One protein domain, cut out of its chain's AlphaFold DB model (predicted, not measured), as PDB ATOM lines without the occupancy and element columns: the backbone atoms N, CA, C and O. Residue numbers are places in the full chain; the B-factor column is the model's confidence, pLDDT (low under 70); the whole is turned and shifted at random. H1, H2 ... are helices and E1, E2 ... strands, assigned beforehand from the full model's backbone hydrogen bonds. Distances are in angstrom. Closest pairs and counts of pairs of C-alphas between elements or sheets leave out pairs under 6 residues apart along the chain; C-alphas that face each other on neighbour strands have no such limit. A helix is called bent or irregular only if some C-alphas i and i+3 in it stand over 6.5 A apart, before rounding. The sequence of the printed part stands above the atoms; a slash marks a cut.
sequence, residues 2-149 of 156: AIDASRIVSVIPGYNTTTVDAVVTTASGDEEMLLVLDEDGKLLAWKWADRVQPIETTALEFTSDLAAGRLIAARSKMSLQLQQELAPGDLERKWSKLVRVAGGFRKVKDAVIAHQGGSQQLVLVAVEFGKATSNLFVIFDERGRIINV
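What this domain is: This is residues 2 to 149 of the 156 residues of the protein "Conserved hypothetical" of Synechococcus sp. (strain WH8102) (UniProt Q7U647). Two antiparallel sheets of four strands each are partly face to face as a sandwich with crossed strands; H1 packs on the face of the sheet E5 E6 E7 E8 that is turned away from the other sheet. H4 runs crosswise to H1 near its last residues, H2 is beside H1 and H3 grazes edge strand E8, while the sheet E1 E2 E3 E4 reaches far away from these helices with its turn at Ala 27. The printed part has 148 residues, with eight named strands and four named helices in the order E1 E2 E3 E4 H1 H2 H3 H4 E5 E6 E7 E8. The sheet orders are E1 E2 E3 E4 and E5 E6 E7 E8, and the class is mixed, helices and strands. The whole is compact, with a radius of gyration of the C-alphas of 16.0 A and spans of 51 by 35 by 26 A.

Where its parts are: One sheet holds E5, residues 105 to 115, 26.1 A long; E6, residues 120 to 129, 28.0 A; E7, residues 133 to 141, 25.9 A; and E8, residues 146 to 149, which ends at C-alpha 149, (100.860, 71.707, 102.250). The other holds E1, residues 3 to 13, 26.1 A; E2, residues 17 to 26, 27.7 A; E3, residues 29 to 38, 29.2 A; and E4, residues 43 to 48, 14.5 A. E1 begins at C-alpha 3, (108.756, 89.996, 72.838). The helices are H1, residues 54 to 67, 19.9 A, beginning at C-alpha 54, (93.102, 73.082, 87.083); H2, residues 71 to 75; H3, residues 80 to 85; and H4, residues 88 to 101, 21.5 A. H4 is irregular, but only just: C-alphas 88 and 91 are 6.8 A apart.

How they stand to each other: E5 E6 E7 E8 form a meander, each strand the antiparallel neighbour of the one before, in a strongly twisted sheet. N 109 and O 126 of E5 and E6 are 2.8 A apart, N 125 and O 136 of E6 and E7 2.9 A, and N 139 and O 148 of E7 and E8 2.9 A, each within hydrogen-bond range. E5 bends by 57 degrees at residue 109. The sheet E1 E2 E3 E4 is a second meander, also strongly twisted, with N 7 and O 23 at 2.9 A, N 22 and O 33 at 2.8 A and N 36 and O 45 at 2.9 A. The two sheets form a sandwich, face to face, their strands at 77 degrees. The closest C-alphas of E4 and E5, Ala 45 and Ala 114, are 4.3 A apart; those of E2 and E7, Thr 17 and Asn 135, are 7.1 A apart. H1 and H4 are on one face of the sheet E5 E6 E7 E8, two layers. The closest C-alphas of H1 and E5 are Glu 56 and Ala 111, 5.5 A. With residues 66 to 67 alone H1 touches H4, about perpendicular at 79 degrees, the closest C-alphas being Leu 66 and Glu 92, 7.3 A. H1 touches H2 with residues 61 to 66 alone, closest at Phe 62 and Ala 74, 4.7 A between C-alphas. H3 only grazes the sheet with residues 80 to 83; C-alphas 82 and 147 are the closest to E8, 5.8 A. H3 and H4 meet only through their link. Each O i to N i+4 pair is within hydrogen-bond range in H1, H2 and H3, and 9 of 10 are in H4.

The domain as a whole: The two C-alphas farthest apart, those of Ala 27 and Ala 87, are 51.4 A from each other. The printed part has no cut, and the links between its named elements are tight. The mean pLDDT of the printed part is 91.8, and no printed residue is under 70.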
ATOM      1  N   ALA A   2     107.343  86.694  69.590       86.56
ATOM      2  CA  ALA A   2     108.426  87.652  69.815       86.56
ATOM      3  C   ALA A   2     108.005  88.619  70.931       86.56
ATOM      4  O   ALA A   2     106.823  88.948  71.031       86.56
ATOM      5  N   ILE A   3     108.955  88.999  71.785       90.81
ATOM      6  CA  ILE A   3     108.756  89.996  72.838       90.81
ATOM      7  C   ILE A   3     109.270  91.326  72.297       90.81
ATOM      8  O   ILE A   3     110.445  91.414  71.940       90.81
ATOM      9  N   ASP A   4     108.402  92.334  72.260       93.62
ATOM     10  CA  ASP A   4     108.728  93.665  71.741       93.62
ATOM     11  C   ASP A   4     109.182  94.604  72.867       93.62
ATOM     12  O   ASP A   4     110.124  95.379  72.703       93.62
ATOM     13  N   ALA A   5     108.544  94.504  74.036       95.00
ATOM     14  CA  ALA A   5     108.917  95.237  75.241       95.00
ATOM     15  C   ALA A   5     108.528  94.464  76.507       95.00
ATOM     16  O   ALA A   5     107.713  93.542  76.477       95.00
ATOM     17  N   SER A   6     109.095  94.854  77.647       95.06
ATOM     18  CA  SER A   6     108.673  94.360  78.955       95.06
ATOM     19  C   SER A   6     108.819  95.440  80.022       95.06
ATOM     20  O   SER A   6     109.645  96.349  79.910       95.06
ATOM     21  N   ARG A   7     107.999  95.347  81.068       96.56
ATOM     22  CA  ARG A   7     108.084  96.219  82.243       96.56
ATOM     23  C   ARG A   7     107.681  95.481  83.510       96.56
ATOM     24  O   ARG A   7     106.764  94.663  83.502       96.56
ATOM     25  N   ILE A   8     108.325  95.830  84.616       96.88
ATOM     26  CA  ILE A   8     107.921  95.382  85.950       96.88
ATOM     27  C   ILE A   8     106.799  96.304  86.442       96.88
ATOM     28  O   ILE A   8     106.934  97.526  86.405       96.88
ATOM     29  N   VAL A   9     105.677  95.717  86.859       95.75
ATOM     30  CA  VAL A   9     104.533  96.420  87.461       95.75
ATOM     31  C   VAL A   9     104.762  96.571  88.960       95.75
ATOM     32  O   VAL A   9     104.586  97.656  89.511       95.75
ATOM     33  N   SER A  10     105.136  95.477  89.622       93.06
ATOM     34  CA  SER A  10     105.314  95.433  91.066       93.06
ATOM     35  C   SER A  10     106.393  94.418  91.448       93.06
ATOM     36  O   SER A  10     106.593  93.413  90.766       93.06
ATOM     37  N   VAL A  11     107.089  94.693  92.551       93.69
ATOM     38  CA  VAL A  11     107.984  93.746  93.222       93.69
ATOM     39  C   VAL A  11     107.536  93.686  94.669       93.69
ATOM     40  O   VAL A  11     107.581  94.692  95.378       93.69
ATOM     41  N   ILE A  12     107.059  92.523  95.091       89.06
ATOM     42  CA  ILE A  12     106.471  92.322  96.407       89.06
ATOM     43  C   ILE A  12     107.347  91.324  97.163       89.06
ATOM     44  O   ILE A  12     107.255  90.119  96.910       89.06
ATOM     45  N   PRO A  13     108.211  91.806  98.072       85.75
ATOM     46  CA  PRO A  13     109.030  90.924  98.882       85.75
ATOM     47  C   PRO A  13     108.148  90.163  99.879       85.75
ATOM     48  O   PRO A  13     107.273  90.736 100.541       85.75
ATOM     49  N   GLY A  14     108.380  88.860  99.961       82.31
ATOM     50  CA  GLY A  14     107.938  88.004 101.050       82.31
ATOM     51  C   GLY A  14     109.078  87.722 102.019       82.31
ATOM     52  O   GLY A  14     110.074  88.443 102.044       82.31
ATOM     53  N   TYR A  15     108.928  86.684 102.837       80.50
ATOM     54  CA  TYR A  15     109.970  86.316 103.797       80.50
ATOM     55  C   TYR A  15     111.147  85.600 103.122       80.50
ATOM     56  O   TYR A  15     112.267  86.084 103.228       80.50
ATOM     57  N   ASN A  16     110.880  84.521 102.374       84.12
ATOM     58  CA  ASN A  16     111.909  83.730 101.675       84.12
ATOM     59  C   ASN A  16     111.702  83.701 100.148       84.12
ATOM     60  O   ASN A  16     112.397  82.993  99.423       84.12
ATOM     61  N   THR A  17     110.708  84.436  99.646       88.06
ATOM     62  CA  THR A  17     110.369  84.498  98.220       88.06
ATOM     63  C   THR A  17     109.972  85.913  97.823       88.06
ATOM     64  O   THR A  17     109.477  86.678  98.648       88.06
ATOM     65  N   THR A  18     110.164  86.275  96.556       90.44
ATOM     66  CA  THR A  18     109.717  87.559  95.996       90.44
ATOM     67  C   THR A  18     108.749  87.315  94.851       90.44
ATOM     68  O   THR A  18     109.069  86.586  93.915       90.44
ATOM     69  N   THR A  19     107.578  87.947  94.898       90.94
ATOM     70  CA  THR A  19     106.601  87.906  93.806       90.94
ATOM     71  C   THR A  19     106.754  89.150  92.939       90.94
ATOM     72  O   THR A  19     106.736  90.270  93.448       90.94
ATOM     73  N   VAL A  20     106.900  88.960  91.632       94.19
ATOM     74  CA  VAL A  20     107.045  90.036  90.649       94.19
ATOM     75  C   VAL A  20     105.866  89.982  89.690       94.19
ATOM     76  O   VAL A  20     105.680  88.983  88.996       94.19
ATOM     77  N   ASP A  21     105.100  91.067  89.633       93.94
ATOM     78  CA  ASP A  21     104.085  91.266  88.603       93.94
ATOM     79  C   ASP A  21     104.750  92.023  87.442       93.94
ATOM     80  O   ASP A  21     105.357  93.082  87.644       93.94
ATOM     81  N   ALA A  22     104.659  91.501  86.224       95.88
ATOM     82  CA  ALA A  22     105.258  92.079  85.026       95.88
ATOM     83  C   ALA A  22     104.249  92.131  83.877       95.88
ATOM     84  O   ALA A  22     103.256  91.410  83.859       95.88
ATOM     85  N   VAL A  23     104.523  92.986  82.896       96.44
ATOM     86  CA  VAL A  23     103.812  93.011  81.616       96.44
ATOM     87  C   VAL A  23     104.821  92.829  80.500       96.44
ATOM     88  O   VAL A  23     105.887  93.454  80.504       96.44
ATOM     89  N   VAL A  24     104.477  91.964  79.556       95.25
ATOM     90  CA  VAL A  24     105.229  91.703  78.335       95.25
ATOM     91  C   VAL A  24     104.380  92.172  77.164       95.25
ATOM     92  O   VAL A  24     103.255  91.717  76.999       95.25
ATOM     93  N   THR A  25     104.915  93.069  76.346       95.25
ATOM     94  CA  THR A  25     104.260  93.509  75.115       95.25
ATOM     95  C   THR A  25     104.711  92.605  73.975       95.25
ATOM     96  O   THR A  25     105.912  92.448  73.724       95.25
ATOM     97  N   THR A  26     103.744  91.998  73.297       91.75
ATOM     98  CA  THR A  26     103.933  91.162  72.112       91.75
ATOM     99  C   THR A  26     103.181  91.769  70.929       91.75
ATOM    100  O   THR A  26     102.358  92.672  71.091       91.75
ATOM    101  N   ALA A  27     103.376  91.210  69.734       90.81
ATOM    102  CA  ALA A  27     102.586  91.578  68.560       90.81
ATOM    103  C   ALA A  27     101.062  91.398  68.755       90.81
ATOM    104  O   ALA A  27     100.278  91.987  68.010       90.81
ATOM    105  N   SER A  28     100.640  90.590  69.735       89.12
ATOM    106  CA  SER A  28      99.232  90.364  70.083       89.12
ATOM    107  C   SER A  28      98.693  91.357  71.124       89.12
ATOM    108  O   SER A  28      97.483  91.384  71.345       89.12
ATOM    109  N   GLY A  29      99.556  92.165  71.748       92.12
ATOM    110  CA  GLY A  29      99.209  93.123  72.799       92.12
ATOM    111  C   GLY A  29     100.007  92.929  74.091       92.12
ATOM    112  O   GLY A  29     101.020  92.232  74.123       92.12
ATOM    113  N   ASP A  30      99.543  93.577  75.158       94.50
ATOM    114  CA  ASP A  30     100.118  93.449  76.498       94.50
ATOM    115  C   ASP A  30      99.608  92.173  77.183       94.50
ATOM    116  O   ASP A  30      98.402  91.967  77.321       94.50
ATOM    117  N   GLU A  31     100.535  91.341  77.652       93.88
ATOM    118  CA  GLU A  31     100.271  90.116  78.405       93.88
ATOM    119  C   GLU A  31     100.853  90.242  79.820       93.88
ATOM    120  O   GLU A  31     102.035  90.554  80.009       93.88
ATOM    121  N   GLU A  32     100.023  90.003  80.835       94.44
ATOM    122  CA  GLU A  32     100.451  89.994  82.234       94.44
ATOM    123  C   GLU A  32     101.191  88.694  82.569       94.44
ATOM    124  O   GLU A  32     100.793  87.595  82.177       94.44
ATOM    125  N   MET A  33     102.274  88.821  83.331       93.81
ATOM    126  CA  MET A  33     103.123  87.717  83.752       93.81
ATOM    127  C   MET A  33     103.401  87.809  85.248       93.81
ATOM    128  O   MET A  33     103.752  88.867  85.767       93.81
ATOM    129  N   LEU A  34     103.300  86.669  85.920       93.69
ATOM    130  CA  LEU A  34     103.683  86.504  87.313       93.69
ATOM    131  C   LEU A  34     105.009  85.752  87.371       93.69
ATOM    132  O   LEU A  34     105.141  84.699  86.745       93.69
ATOM    133  N   LEU A  35     105.965  86.253  88.150       94.38
ATOM    134  CA  LEU A  35     107.186  85.530  88.498       94.38
ATOM    135  C   LEU A  35     107.296  85.375  90.011       94.38
ATOM    136  O   LEU A  35     106.925  86.268  90.773       94.38
ATOM    137  N   VAL A  36     107.860  84.252  90.441       92.19
ATOM    138  CA  VAL A  36     108.239  84.018  91.833       92.19
ATOM    139  C   VAL A  36     109.720  83.688  91.877       92.19
ATOM    140  O   VAL A  36     110.177  82.775  91.187       92.19
ATOM    141  N   LEU A  37     110.458  84.446  92.681       92.88
ATOM    142  CA  LEU A  37     111.888  84.288  92.910       92.88
ATOM    143  C   LEU A  37     112.136  83.722  94.315       92.88
ATOM    144  O   LEU A  37     111.351  83.999  95.226       92.88
ATOM    145  N   ASP A  38     113.209  82.954  94.491       89.62
ATOM    146  CA  ASP A  38     113.703  82.545  95.813       89.62
ATOM    147  C   ASP A  38     114.485  83.671  96.515       89.62
ATOM    148  O   ASP A  38     114.600  84.788  96.003       89.62
ATOM    149  N   GLU A  39     115.005  83.377  97.709       87.38
ATOM    150  CA  GLU A  39     115.804  84.299  98.527       87.38
ATOM    151  C   GLU A  39     117.110  84.761  97.857       87.38
ATOM    152  O   GLU A  39     117.573  85.870  98.119       87.38
ATOM    153  N   ASP A  40     117.661  83.959  96.939       90.62
ATOM    154  CA  ASP A  40     118.846  84.296  96.145       90.62
ATOM    155  C   ASP A  40     118.487  85.097  94.874       90.62
ATOM    156  O   ASP A  40     119.369  85.470  94.094       90.62
ATOM    157  N   GLY A  41     117.196  85.335  94.617       90.00
ATOM    158  CA  GLY A  41     116.698  85.980  93.402       90.00
ATOM    159  C   GLY A  41     116.628  85.058  92.178       90.00
ATOM    160  O   GLY A  41     116.465  85.549  91.058       90.00
ATOM    161  N   LYS A  42     116.741  83.735  92.344       93.25
ATOM    162  CA  LYS A  42     116.591  82.765  91.248       93.25
ATOM    163  C   LYS A  42     115.116  82.507  90.970       93.25
ATOM    164  O   LYS A  42     114.288  82.490  91.874       93.25
ATOM    165  N   LEU A  43     114.785  82.267  89.702       92.88
ATOM    166  CA  LEU A  43     113.415  81.982  89.286       92.88
ATOM    167  C   LEU A  43     112.949  80.619  89.817       92.88
ATOM    168  O   LEU A  43     113.474  79.585  89.406       92.88
ATOM    169  N   LEU A  44     111.933  80.626  90.679       90.88
ATOM    170  CA  LEU A  44     111.247  79.422  91.152       90.88
ATOM    171  C   LEU A  44     110.095  79.025  90.234       90.88
ATOM    172  O   LEU A  44     109.890  77.844  89.973       90.88
ATOM    173  N   ALA A  45     109.312  80.006  89.789       92.00
ATOM    174  CA  ALA A  45     108.094  79.767  89.027       92.00
ATOM    175  C   ALA A  45     107.725  80.986  88.183       92.00
ATOM    176  O   ALA A  45     108.049  82.120  88.544       92.00
ATOM    177  N   TRP A  46     107.003  80.759  87.089       93.62
ATOM    178  CA  TRP A  46     106.412  81.834  86.300       93.62
ATOM    179  C   TRP A  46     105.146  81.363  85.582       93.62
ATOM    180  O   TRP A  46     104.991  80.171  85.307       93.62
ATOM    181  N   LYS A  47     104.254  82.300  85.256       93.06
ATOM    182  CA  LYS A  47     103.119  82.053  84.359       93.06
ATOM    183  C   LYS A  47     102.662  83.314  83.640       93.06
ATOM    184  O   LYS A  47     102.868  84.422  84.131       93.06
ATOM    185  N   TRP A  48     101.961  83.116  82.529       91.38
ATOM    186  CA  TRP A  48     101.051  84.119  81.980       91.38
ATOM    187  C   TRP A  48      99.798  84.178  82.857       91.38
ATOM    188  O   TRP A  48      99.236  83.130  83.181       91.38
ATOM    189  N   ALA A  49      99.382  85.370  83.278       84.31
ATOM    190  CA  ALA A  49      98.314  85.536  84.266       84.31
ATOM    191  C   ALA A  49      96.947  85.028  83.769       84.31
ATOM    192  O   ALA A  49      96.130  84.562  84.559       84.31
ATOM    193  N   ASP A  50      96.716  85.056  82.455       82.31
ATOM    194  CA  ASP A  50      95.491  84.589  81.801       82.31
ATOM    195  C   ASP A  50      95.421  83.058  81.632       82.31
ATOM    196  O   ASP A  50      94.371  82.513  81.281       82.31
ATOM    197  N   ARG A  51      96.516  82.335  81.905       84.56
ATOM    198  CA  ARG A  51      96.604  80.877  81.742       84.56
ATOM    199  C   ARG A  51      96.576  80.187  83.095       84.56
ATOM    200  O   ARG A  51      97.615  79.945  83.700       84.56
ATOM    201  N   VAL A  52      95.374  79.830  83.539       85.94
ATOM    202  CA  VAL A  52      95.154  79.105  84.799       85.94
ATOM    203  C   VAL A  52      94.937  77.617  84.529       85.94
ATOM    204  O   VAL A  52      94.022  77.234  83.796       85.94
ATOM    205  N   GLN A  53      95.756  76.761  85.138       89.75
ATOM    206  CA  GLN A  53      95.601  75.307  85.096       89.75
ATOM    207  C   GLN A  53      94.686  74.789  86.230       89.75
ATOM    208  O   GLN A  53      94.599  75.405  87.294       89.75
ATOM    209  N   PRO A  54      94.042  73.611  86.081       92.38
ATOM    210  CA  PRO A  54      93.102  73.082  87.083       92.38
ATOM    211  C   PRO A  54      93.665  72.929  88.510       92.38
ATOM    212  O   PRO A  54      92.948  73.123  89.495       92.38
ATOM    213  N   ILE A  55      94.950  72.589  88.642       93.88
ATOM    214  CA  ILE A  55      95.606  72.450  89.953       93.88
ATOM    215  C   ILE A  55      95.854  73.808  90.625       93.88
ATOM    216  O   ILE A  55      95.792  73.893  91.849       93.88
ATOM    217  N   GLU A  56      96.052  74.879  89.849       94.94
ATOM    218  CA  GLU A  56      96.144  76.246  90.377       94.94
ATOM    219  C   GLU A  56      94.800  76.665  90.972       94.94
ATOM    220  O   GLU A  56      94.750  77.102  92.120       94.94
ATOM    221  N   THR A  57      93.700  76.426  90.250       95.31
ATOM    222  CA  THR A  57      92.341  76.661  90.762       95.31
ATOM    223  C   THR A  57      92.097  75.896  92.061       95.31
ATOM    224  O   THR A  57      91.645  76.470  93.050       95.31
ATOM    225  N   THR A  58      92.472  74.616  92.104       96.56
ATOM    226  CA  THR A  58      92.309  73.790  93.309       96.56
ATOM    227  C   THR A  58      93.121  74.338  94.490       96.56
ATOM    228  O   THR A  58      92.626  74.366  95.619       96.56
ATOM    229  N   ALA A  59      94.348  74.812  94.251       96.88
ATOM    230  CA  ALA A  59      95.201  75.417  95.275       96.88
ATOM    231  C   ALA A  59      94.630  76.751  95.798       96.88
ATOM    232  O   ALA A  59      94.657  77.013  97.008       96.88
ATOM    233  N   LEU A  60      94.069  77.570  94.904       96.88
ATOM    234  CA  LEU A  60      93.405  78.830  95.238       96.88
ATOM    235  C   LEU A  60      92.158  78.601  96.093       96.88
ATOM    236  O   LEU A  60      91.989  79.244  97.133       96.88
ATOM    237  N   GLU A  61      91.304  77.661  95.694       97.19
ATOM    238  CA  GLU A  61      90.103  77.308  96.448       97.19
ATOM    239  C   GLU A  61      90.456  76.701  97.810       97.19
ATOM    240  O   GLU A  61      89.864  77.075  98.821       97.19
ATOM    241  N   PHE A  62      91.450  75.806  97.862       96.94
ATOM    242  CA  PHE A  62      91.969  75.252  99.113       96.94
ATOM    243  C   PHE A  62      92.389  76.357 100.087       96.94
ATOM    244  O   PHE A  62      91.959  76.371 101.243       96.94
ATOM    245  N   THR A  63      93.194  77.304  99.608       96.25
ATOM    246  CA  THR A  63      93.714  78.403 100.427       96.25
ATOM    247  C   THR A  63      92.595  79.348 100.862       96.25
ATOM    248  O   THR A  63      92.566  79.787 102.009       96.25
ATOM    249  N   SER A  64      91.631  79.612  99.980       97.00
ATOM    250  CA  SER A  64      90.464  80.449 100.277       97.00
ATOM    251  C   SER A  64      89.540  79.813 101.319       97.00
ATOM    252  O   SER A  64      89.031  80.505 102.202       97.00
ATOM    253  N   ASP A  65      89.330  78.497 101.253       96.75
ATOM    254  CA  ASP A  65      88.560  77.753 102.252       96.75
ATOM    255  C   ASP A  65      89.260  77.729 103.606       96.75
ATOM    256  O   ASP A  65      88.615  77.951 104.632       96.75
ATOM    257  N   LEU A  66      90.579  77.521 103.613       94.06
ATOM    258  CA  LEU A  66      91.388  77.584 104.825       94.06
ATOM    259  C   LEU A  66      91.314  78.977 105.467       94.06
ATOM    260  O   LEU A  66      91.043  79.088 106.662       94.06
ATOM    261  N   ALA A  67      91.484  80.033 104.666       94.50
ATOM    262  CA  ALA A  67      91.419  81.418 105.119       94.50
ATOM    263  C   ALA A  67      90.059  81.786 105.727       94.50
ATOM    264  O   ALA A  67      89.995  82.555 106.684       94.50
ATOM    265  N   ALA A  68      88.981  81.205 105.200       95.69
ATOM    266  CA  ALA A  68      87.622  81.423 105.673       95.69
ATOM    267  C   ALA A  68      87.179  80.462 106.795       95.69
ATOM    268  O   ALA A  68      86.004  80.458 107.159       95.69
ATOM    269  N   GLY A  69      88.072  79.609 107.311       93.81
ATOM    270  CA  GLY A  69      87.742  78.631 108.354       93.81
ATOM    271  C   GLY A  69      86.849  77.474 107.883       93.81
ATOM    272  O   GLY A  69      86.337  76.711 108.701       93.81
ATOM    273  N   ARG A  70      86.667  77.285 106.570       95.38
ATOM    274  CA  ARG A  70      85.885  76.184 105.982       95.38
ATOM    275  C   ARG A  70      86.719  74.903 105.914       95.38
ATOM    276  O   ARG A  70      86.971  74.358 104.842       95.38
ATOM    277  N   LEU A  71      87.141  74.399 107.076       91.44
ATOM    278  CA  LEU A  71      88.107  73.296 107.180       91.44
ATOM    279  C   LEU A  71      87.664  72.021 106.452       91.44
ATOM    280  O   LEU A  71      88.497  71.343 105.863       91.44
ATOM    281  N   ILE A  72      86.366  71.705 106.446       92.81
ATOM    282  CA  ILE A  72      85.836  70.535 105.728       92.81
ATOM    283  C   ILE A  72      86.051  70.684 104.212       92.81
ATOM    284  O   ILE A  72      86.551  69.761 103.575       92.81
ATOM    285  N   ALA A  73      85.739  71.855 103.648       95.69
ATOM    286  CA  ALA A  73      85.890  72.138 102.216       95.69
ATOM    287  C   ALA A  73      87.364  72.250 101.784       95.69
ATOM    288  O   ALA A  73      87.732  71.818 100.690       95.69
ATOM    289  N   ALA A  74      88.230  72.769 102.660       94.94
ATOM    290  CA  ALA A  74      89.671  72.760 102.432       94.94
ATOM    291  C   ALA A  74      90.209  71.318 102.419       94.94
ATOM    292  O   ALA A  74      90.912  70.907 101.496       94.94
ATOM    293  N   ARG A  75      89.840  70.511 103.420       93.56
ATOM    294  CA  ARG A  75      90.319  69.129 103.562       93.56
ATOM    295  C   ARG A  75      89.792  68.193 102.479       93.56
ATOM    296  O   ARG A  75      90.497  67.254 102.130       93.56
ATOM    297  N   SER A  76      88.619  68.452 101.899       95.12
ATOM    298  CA  SER A  76      88.074  67.612 100.822       95.12
ATOM    299  C   SER A  76      88.926  67.616  99.546       95.12
ATOM    300  O   SER A  76      88.770  66.727  98.714       95.12
ATOM    301  N   LYS A  77      89.832  68.591  99.389       95.88
ATOM    302  CA  LYS A  77      90.783  68.693  98.266       95.88
ATOM    303  C   LYS A  77      92.065  67.878  98.487       95.88
ATOM    304  O   LYS A  77      92.881  67.731  97.578       95.88
ATOM    305  N   MET A  78      92.260  67.358  99.698       95.75
ATOM    306  CA  MET A  78      93.430  66.570 100.076       95.75
ATOM    307  C   MET A  78      93.271  65.096  99.726       95.75
ATOM    308  O   MET A  78      92.164  64.554  99.719       95.75
ATOM    309  N   SER A  79      94.393  64.415  99.516       96.19
ATOM    310  CA  SER A  79      94.434  62.961  99.447       96.19
ATOM    311  C   SER A  79      93.920  62.349 100.755       96.19
ATOM    312  O   SER A  79      94.083  62.918 101.836       96.19
ATOM    313  N   LEU A  80      93.305  61.166 100.670       94.12
ATOM    314  CA  LEU A  80      92.796  60.470 101.857       94.12
ATOM    315  C   LEU A  80      93.911  60.206 102.878       94.12
ATOM    316  O   LEU A  80      93.688  60.352 104.075       94.12
ATOM    317  N   GLN A  81      95.109  59.874 102.393       94.25
ATOM    318  CA  GLN A  81      96.283  59.667 103.232       94.25
ATOM    319  C   GLN A  81      96.634  60.935 104.024       94.25
ATOM    320  O   GLN A  81      96.719  60.879 105.247       94.25
ATOM    321  N   LEU A  82      96.734  62.096 103.362       94.06
ATOM    322  CA  LEU A  82      97.023  63.355 104.054       94.06
ATOM    323  C   LEU A  82      95.915  63.712 105.054       94.06
ATOM    324  O   LEU A  82      96.198  64.195 106.147       94.06
ATOM    325  N   GLN A  83      94.647  63.452 104.720       92.56
ATOM    326  CA  GLN A  83      93.543  63.672 105.658       92.56
ATOM    327  C   GLN A  83      93.657  62.798 106.918       92.56
ATOM    328  O   GLN A  83      93.251  63.240 107.990       92.56
ATOM    329  N   GLN A  84      94.187  61.578 106.808       91.81
ATOM    330  CA  GLN A  84      94.389  60.677 107.947       91.81
ATOM    331  C   GLN A  84      95.597  61.081 108.799       91.81
ATOM    332  O   GLN A  84      95.526  61.018 110.023       91.81
ATOM    333  N   GLU A  85      96.684  61.514 108.160       89.94
ATOM    334  CA  GLU A  85      97.920  61.927 108.835       89.94
ATOM    335  C   GLU A  85      97.786  63.297 109.519       89.94
ATOM    336  O   GLU A  85      98.373  63.535 110.573       89.94
ATOM    337  N   LEU A  86      97.002  64.206 108.933       86.50
ATOM    338  CA  LEU A  86      96.849  65.572 109.411       86.50
ATOM    339  C   LEU A  86      95.591  65.714 110.264       86.50
ATOM    340  O   LEU A  86      94.469  65.709 109.737       86.50
ATOM    341  N   ALA A  87      95.759  65.923 111.570       85.38
ATOM    342  CA  ALA A  87      94.618  66.115 112.456       85.38
ATOM    343  C   ALA A  87      93.811  67.370 112.045       85.38
ATOM    344  O   ALA A  87      94.392  68.348 111.560       85.38
ATOM    345  N   PRO A  88      92.472  67.386 112.221       75.81
ATOM    346  CA  PRO A  88      91.613  68.456 111.702       75.81
ATOM    347  C   PRO A  88      92.053  69.874 112.087       75.81
ATOM    348  O   PRO A  88      92.019  70.773 111.249       75.81
ATOM    349  N   GLY A  89      92.524  70.058 113.323       84.12
ATOM    350  CA  GLY A  89      92.963  71.360 113.825       84.12
ATOM    351  C   GLY A  89      94.389  71.755 113.433       84.12
ATOM    352  O   GLY A  89      94.807  72.865 113.746       84.12
ATOM    353  N   ASP A  90      95.185  70.886 112.809       87.94
ATOM    354  CA  ASP A  90      96.605  71.176 112.551       87.94
ATOM    355  C   ASP A  90      96.771  72.266 111.491       87.94
ATOM    356  O   ASP A  90      97.595  73.169 111.652       87.94
ATOM    357  N   LEU A  91      95.938  72.221 110.447       86.81
ATOM    358  CA  LEU A  91      95.872  73.258 109.414       86.81
ATOM    359  C   LEU A  91      95.482  74.602 110.005       86.81
ATOM    360  O   LEU A  91      96.150  75.599 109.754       86.81
ATOM    361  N   GLU A  92      94.428  74.617 110.817       89.50
ATOM    362  CA  GLU A  92      93.938  75.831 111.460       89.50
ATOM    363  C   GLU A  92      94.999  76.433 112.384       89.50
ATOM    364  O   GLU A  92      95.217  77.645 112.362       89.50
ATOM    365  N   ARG A  93      95.718  75.603 113.152       89.81
ATOM    366  CA  ARG A  93      96.809  76.070 114.018       89.81
ATOM    367  C   ARG A  93      97.971  76.650 113.211       89.81
ATOM    368  O   ARG A  93      98.448  77.733 113.553       89.81
ATOM    369  N   LYS A  94      98.413  75.972 112.143       88.81
ATOM    370  CA  LYS A  94      99.473  76.478 111.249       88.81
ATOM    371  C   LYS A  94      99.056  77.792 110.580       88.81
ATOM    372  O   LYS A  94      99.806  78.764 110.638       88.81
ATOM    373  N   TRP A  95      97.841  77.846 110.038       91.56
ATOM    374  CA  TRP A  95      97.272  79.039 109.415       91.56
ATOM    375  C   TRP A  95      97.143  80.203 110.401       91.56
ATOM    376  O   TRP A  95      97.621  81.298 110.136       91.56
ATOM    377  N   SER A  96      96.580  79.969 111.585       91.62
ATOM    378  CA  SER A  96      96.418  81.001 112.615       91.62
ATOM    379  C   SER A  96      97.760  81.551 113.102       91.62
ATOM    380  O   SER A  96      97.880  82.749 113.369       91.62
ATOM    381  N   LYS A  97      98.786  80.692 113.204       90.19
ATOM    382  CA  LYS A  97     100.155  81.127 113.500       90.19
ATOM    383  C   LYS A  97     100.662  82.054 112.397       90.19
ATOM    384  O   LYS A  97     101.095  83.153 112.736       90.19
ATOM    385  N   LEU A  98     100.552  81.648 111.127       89.00
ATOM    386  CA  LEU A  98     100.934  82.449 109.959       89.00
ATOM    387  C   LEU A  98     100.235  83.816 109.959       89.00
ATOM    388  O   LEU A  98     100.899  84.849 109.938       89.00
ATOM    389  N   VAL A  99      98.906  83.829 110.081       92.25
ATOM    390  CA  VAL A  99      98.092  85.053 110.142       92.25
ATOM    391  C   VAL A  99      98.603  85.995 111.233       92.25
ATOM    392  O   VAL A  99      98.726  87.196 111.004       92.25
ATOM    393  N   ARG A 100      98.948  85.475 112.415       91.56
ATOM    394  CA  ARG A 100      99.463  86.290 113.522       91.56
ATOM    395  C   ARG A 100     100.831  86.899 113.214       91.56
ATOM    396  O   ARG A 100     101.026  88.091 113.450       91.56
ATOM    397  N   VAL A 101     101.777  86.104 112.712       88.88
ATOM    398  CA  VAL A 101     103.151  86.581 112.457       88.88
ATOM    399  C   VAL A 101     103.212  87.528 111.256       88.88
ATOM    400  O   VAL A 101     103.876  88.564 111.337       88.88
ATOM    401  N   ALA A 102     102.428  87.247 110.213       89.06
ATOM    402  CA  ALA A 102     102.377  88.004 108.965       89.06
ATOM    403  C   ALA A 102     101.484  89.258 109.022       89.06
ATOM    404  O   ALA A 102     101.414  90.020 108.062       89.06
ATOM    405  N   GLY A 103     100.834  89.533 110.160       91.62
ATOM    406  CA  GLY A 103     100.085  90.777 110.379       91.62
ATOM    407  C   GLY A 103      98.643  90.773 109.869       91.62
ATOM    408  O   GLY A 103      98.126  91.824 109.501       91.62
ATOM    409  N   GLY A 104      97.987  89.616 109.873       93.81
ATOM    410  CA  GLY A 104      96.589  89.448 109.481       93.81
ATOM    411  C   GLY A 104      96.434  89.087 108.006       93.81
ATOM    412  O   GLY A 104      97.144  89.624 107.163       93.81
ATOM    413  N   PHE A 105      95.503  88.184 107.692       95.12
ATOM    414  CA  PHE A 105      95.149  87.831 106.313       95.12
ATOM    415  C   PHE A 105      94.483  89.020 105.608       95.12
ATOM    416  O   PHE A 105      93.623  89.682 106.196       95.12
ATOM    417  N   ARG A 106      94.862  89.283 104.352       95.44
ATOM    418  CA  ARG A 106      94.212  90.279 103.486       95.44
ATOM    419  C   ARG A 106      93.449  89.605 102.356       95.44
ATOM    420  O   ARG A 106      92.235  89.765 102.271       95.44
ATOM    421  N   LYS A 107      94.156  88.869 101.495       95.06
ATOM    422  CA  LYS A 107      93.572  88.178 100.339       95.06
ATOM    423  C   LYS A 107      94.479  87.064  99.827       95.06
ATOM    424  O   LYS A 107      95.697  87.136  99.955       95.06
ATOM    425  N   VAL A 108      93.878  86.069  99.181       94.94
ATOM    426  CA  VAL A 108      94.595  85.167  98.269       94.94
ATOM    427  C   VAL A 108      94.773  85.925  96.950       94.94
ATOM    428  O   VAL A 108      93.789  86.452  96.436       94.94
ATOM    429  N   LYS A 109      96.009  86.062  96.454       91.50
ATOM    430  CA  LYS A 109      96.298  86.810  95.221       91.50
ATOM    431  C   LYS A 109      96.168  85.914  93.997       91.50
ATOM    432  O   LYS A 109      95.286  86.134  93.179       91.50
ATOM    433  N   ASP A 110      97.072  84.950  93.878       91.31
ATOM    434  CA  ASP A 110      97.208  84.108  92.693       91.31
ATOM    435  C   ASP A 110      97.977  82.820  93.035       91.31
ATOM    436  O   ASP A 110      98.509  82.683  94.139       91.31
ATOM    437  N   ALA A 111      98.025  81.872  92.106       93.50
ATOM    438  CA  ALA A 111      98.800  80.645  92.206       93.50
ATOM    439  C   ALA A 111      99.679  80.458  90.967       93.50
ATOM    440  O   ALA A 111      99.323  80.914  89.892       93.50
ATOM    441  N   VAL A 112     100.823  79.795  91.100       93.75
ATOM    442  CA  VAL A 112     101.717  79.494  89.977       93.75
ATOM    443  C   VAL A 112     102.341  78.120  90.152       93.75
ATOM    444  O   VAL A 112     102.702  77.720  91.259       93.75
ATOM    445  N   ILE A 113     102.484  77.378  89.060       93.31
ATOM    446  CA  ILE A 113     103.127  76.065  89.080       93.31
ATOM    447  C   ILE A 113     104.644  76.252  89.043       93.31
ATOM    448  O   ILE A 113     105.195  76.744  88.062       93.31
ATOM    449  N   ALA A 114     105.321  75.851  90.118       89.44
ATOM    450  CA  ALA A 114     106.782  75.878  90.217       89.44
ATOM    451  C   ALA A 114     107.425  74.597  89.674       89.44
ATOM    452  O   ALA A 114     108.564  74.603  89.214       89.44
ATOM    453  N   HIS A 115     106.701  73.477  89.726       87.25
ATOM    454  CA  HIS A 115     107.171  72.214  89.176       87.25
ATOM    455  C   HIS A 115     106.009  71.387  88.636       87.25
ATOM    456  O   HIS A 115     105.026  71.156  89.341       87.25
ATOM    457  N   GLN A 116     106.154  70.899  87.405       79.38
ATOM    458  CA  GLN A 116     105.183  70.036  86.742       79.38
ATOM    459  C   GLN A 116     105.912  68.851  86.105       79.38
ATOM    460  O   GLN A 116     106.736  69.039  85.211       79.38
ATOM    461  N   GLY A 117     105.612  67.633  86.558       73.50
ATOM    462  CA  GLY A 117     106.185  66.408  86.000       73.50
ATOM    463  C   GLY A 117     106.379  65.307  87.040       73.50
ATOM    464  O   GLY A 117     106.441  65.563  88.236       73.50
ATOM    465  N   GLY A 118     106.466  64.057  86.587       81.12
ATOM    466  CA  GLY A 118     106.603  62.909  87.486       81.12
ATOM    467  C   GLY A 118     105.349  62.657  88.328       81.12
ATOM    468  O   GLY A 118     104.229  62.890  87.879       81.12
ATOM    469  N   SER A 119     105.539  62.149  89.547       87.31
ATOM    470  CA  SER A 119     104.450  61.763  90.455       87.31
ATOM    471  C   SER A 119     103.922  62.905  91.330       87.31
ATOM    472  O   SER A 119     102.933  62.708  92.040       87.31
ATOM    473  N   GLN A 120     104.576  64.074  91.310       92.75
ATOM    474  CA  GLN A 120     104.239  65.214  92.159       92.75
ATOM    475  C   GLN A 120     104.302  66.532  91.391       92.75
ATOM    476  O   GLN A 120     105.184  66.749  90.569       92.75
ATOM    477  N   GLN A 121     103.381  67.439  91.692       94.12
ATOM    478  CA  GLN A 121     103.330  68.771  91.093       94.12
ATOM    479  C   GLN A 121     103.330  69.812  92.211       94.12
ATOM    480  O   GLN A 121     102.620  69.649  93.201       94.12
ATOM    481  N   LEU A 122     104.135  70.866  92.079       94.00
ATOM    482  CA  LEU A 122     104.248  71.927  93.080       94.00
ATOM    483  C   LEU A 122     103.575  73.198  92.573       94.00
ATOM    484  O   LEU A 122     103.975  73.752  91.548       94.00
ATOM    485  N   VAL A 123     102.617  73.690  93.352       95.19
ATOM    486  CA  VAL A 123     101.961  74.982  93.160       95.19
ATOM    487  C   VAL A 123     102.329  75.902  94.318       95.19
ATOM    488  O   VAL A 123     102.260  75.506  95.481       95.19
ATOM    489  N   LEU A 124     102.709  77.134  93.999       93.81
ATOM    490  CA  LEU A 124     102.913  78.212  94.959       93.81
ATOM    491  C   LEU A 124     101.677  79.100  94.954       93.81
ATOM    492  O   LEU A 124     101.276  79.562  93.891       93.81
ATOM    493  N   VAL A 125     101.077  79.344  96.115       94.38
ATOM    494  CA  VAL A 125      99.924  80.243  96.254       94.38
ATOM    495  C   VAL A 125     100.358  81.511  96.970       94.38
ATOM    496  O   VAL A 125     100.689  81.465  98.155       94.38
ATOM    497  N   ALA A 126     100.317  82.640  96.271       92.00
ATOM    498  CA  ALA A 126     100.626  83.946  96.826       92.00
ATOM    499  C   ALA A 126      99.462  84.443  97.689       92.00
ATOM    500  O   ALA A 126      98.332  84.619  97.220       92.00
ATOM    501  N   VAL A 127      99.745  84.713  98.958       93.12
ATOM    502  CA  VAL A 127      98.783  85.237  99.924       93.12
ATOM    503  C   VAL A 127      99.298  86.547 100.491       93.12
ATOM    504  O   VAL A 127     100.405  86.621 101.020       93.12
ATOM    505  N   GLU A 128      98.468  87.578 100.412       92.38
ATOM    506  CA  GLU A 128      98.764  88.883 100.980       92.38
ATOM    507  C   GLU A 128      98.345  88.930 102.452       92.38
ATOM    508  O   GLU A 128      97.196  88.637 102.811       92.38
ATOM    509  N   PHE A 129      99.280  89.353 103.297       92.50
ATOM    510  CA  PHE A 129      99.063  89.655 104.704       92.50
ATOM    511  C   PHE A 129      99.394  91.121 104.998       92.50
ATOM    512  O   PHE A 129      99.920  91.848 104.160       92.50
ATOM    513  N   GLY A 130      99.086  91.586 106.209       92.00
ATOM    514  CA  GLY A 130      99.307  92.981 106.586       92.00
ATOM    515  C   GLY A 130     100.770  93.440 106.598       92.00
ATOM    516  O   GLY A 130     100.998  94.642 106.499       92.00
ATOM    517  N   LYS A 131     101.747  92.532 106.734       88.69
ATOM    518  CA  LYS A 131     103.185  92.868 106.768       88.69
ATOM    519  C   LYS A 131     103.970  92.395 105.548       88.69
ATOM    520  O   LYS A 131     105.042  92.934 105.303       88.69
ATOM    521  N   ALA A 132     103.489  91.375 104.844       84.44
ATOM    522  CA  ALA A 132     104.214  90.731 103.753       84.44
ATOM    523  C   ALA A 132     103.264  89.916 102.868       84.44
ATOM    524  O   ALA A 132     102.154  89.572 103.284       84.44
ATOM    525  N   THR A 133     103.734  89.547 101.679       87.25
ATOM    526  CA  THR A 133     103.159  88.431 100.916       87.25
ATOM    527  C   THR A 133     103.907  87.154 101.287       87.25
ATOM    528  O   THR A 133     105.118  87.186 101.470       87.25
ATOM    529  N   SER A 134     103.208  86.034 101.424       87.62
ATOM    530  CA  SER A 134     103.831  84.722 101.627       87.62
ATOM    531  C   SER A 134     103.334  83.750 100.569       87.62
ATOM    532  O   SER A 134     102.178  83.835 100.146       87.62
ATOM    533  N   ASN A 135     104.209  82.847 100.136       89.12
ATOM    534  CA  ASN A 135     103.879  81.823  99.155       89.12
ATOM    535  C   ASN A 135     103.673  80.478  99.862       89.12
ATOM    536  O   ASN A 135     104.605  79.902 100.418       89.12
ATOM    537  N   LEU A 136     102.444  79.960  99.831       91.69
ATOM    538  CA  LEU A 136     102.140  78.627 100.351       91.69
ATOM    539  C   LEU A 136     102.550  77.571  99.331       91.69
ATOM    540  O   LEU A 136     102.178  77.666  98.163       91.69
ATOM    541  N   PHE A 137     103.246  76.533  99.780       92.25
ATOM    542  CA  PHE A 137     103.650  75.426  98.919       92.25
ATOM    543  C   PHE A 137     102.583  74.338  98.995       92.25
ATOM    544  O   PHE A 137     102.395  73.716 100.042       92.25
ATOM    545  N   VAL A 138     101.887  74.097  97.889       95.19
ATOM    546  CA  VAL A 138     100.849  73.071  97.767       95.19
ATOM    547  C   VAL A 138     101.346  72.006  96.798       95.19
ATOM    548  O   VAL A 138     101.589  72.285  95.625       95.19
ATOM    549  N   ILE A 139     101.522  70.785  97.294       95.19
ATOM    550  CA  ILE A 139     102.024  69.660  96.503       95.19
ATOM    551  C   ILE A 139     100.849  68.758  96.146       95.19
ATOM    552  O   ILE A 139     100.105  68.313  97.023       95.19
ATOM    553  N   PHE A 140     100.715  68.469  94.860       96.88
ATOM    554  CA  PHE A 140      99.688  67.624  94.272       96.88
ATOM    555  C   PHE A 140     100.267  66.286  93.819       96.88
ATOM    556  O   PHE A 140     101.434  66.216  93.438       96.88
ATOM    557  N   ASP A 141      99.451  65.231  93.833       94.62
ATOM    558  CA  ASP A 141      99.738  64.001  93.090       94.62
ATOM    559  C   ASP A 141      99.349  64.125  91.605       94.62
ATOM    560  O   ASP A 141      98.733  65.101  91.173       94.62
ATOM    561  N   GLU A 142      99.659  63.094  90.815       91.50
ATOM    562  CA  GLU A 142      99.286  62.992  89.393       91.50
ATOM    563  C   GLU A 142      97.769  63.088  89.122       91.50
ATOM    564  O   GLU A 142      97.355  63.313  87.986       91.50
ATOM    565  N   ARG A 143      96.929  62.911  90.151       90.94
ATOM    566  CA  ARG A 143      95.461  62.972  90.062       90.94
ATOM    567  C   ARG A 143      94.910  64.335  90.481       90.94
ATOM    568  O   ARG A 143      93.693  64.479  90.580       90.94
ATOM    569  N   GLY A 144      95.774  65.312  90.757       92.19
ATOM    570  CA  GLY A 144      95.373  66.653  91.174       92.19
ATOM    571  C   GLY A 144      94.845  66.722  92.609       92.19
ATOM    572  O   GLY A 144      94.120  67.657  92.942       92.19
ATOM    573  N   ARG A 145      95.199  65.768  93.481       95.69
ATOM    574  CA  ARG A 145      94.854  65.815  94.914       95.69
ATOM    575  C   ARG A 145      96.015  66.374  95.718       95.69
ATOM    576  O   ARG A 145      97.159  65.996  95.485       95.69
ATOM    577  N   ILE A 146      95.720  67.200  96.718       97.06
ATOM    578  CA  ILE A 146      96.748  67.769  97.595       97.06
ATOM    579  C   ILE A 146      97.319  66.664  98.493       97.06
ATOM    580  O   ILE A 146      96.605  66.097  99.319       97.06
ATOM    581  N   ILE A 147      98.603  66.363  98.344       95.75
ATOM    582  CA  ILE A 147      99.330  65.369  99.146       95.75
ATOM    583  C   ILE A 147     100.231  66.000 100.204       95.75
ATOM    584  O   ILE A 147     100.614  65.315 101.146       95.75
ATOM    585  N   ASN A 148     100.540  67.296 100.097       93.75
ATOM    586  CA  ASN A 148     101.213  68.043 101.157       93.75
ATOM    587  C   ASN A 148     100.918  69.547 101.041       93.75
ATOM    588  O   ASN A 148     100.686  70.059  99.946       93.75
ATOM    589  N   VAL A 149     100.949  70.248 102.174       91.19
ATOM    590  CA  VAL A 149     100.860  71.707 102.250       91.19
ATOM    591  C   VAL A 149     101.881  72.209 103.262       91.19
ATOM    592  O   VAL A 149     101.805  71.871 104.449       91.19
TER     593      VAL A 149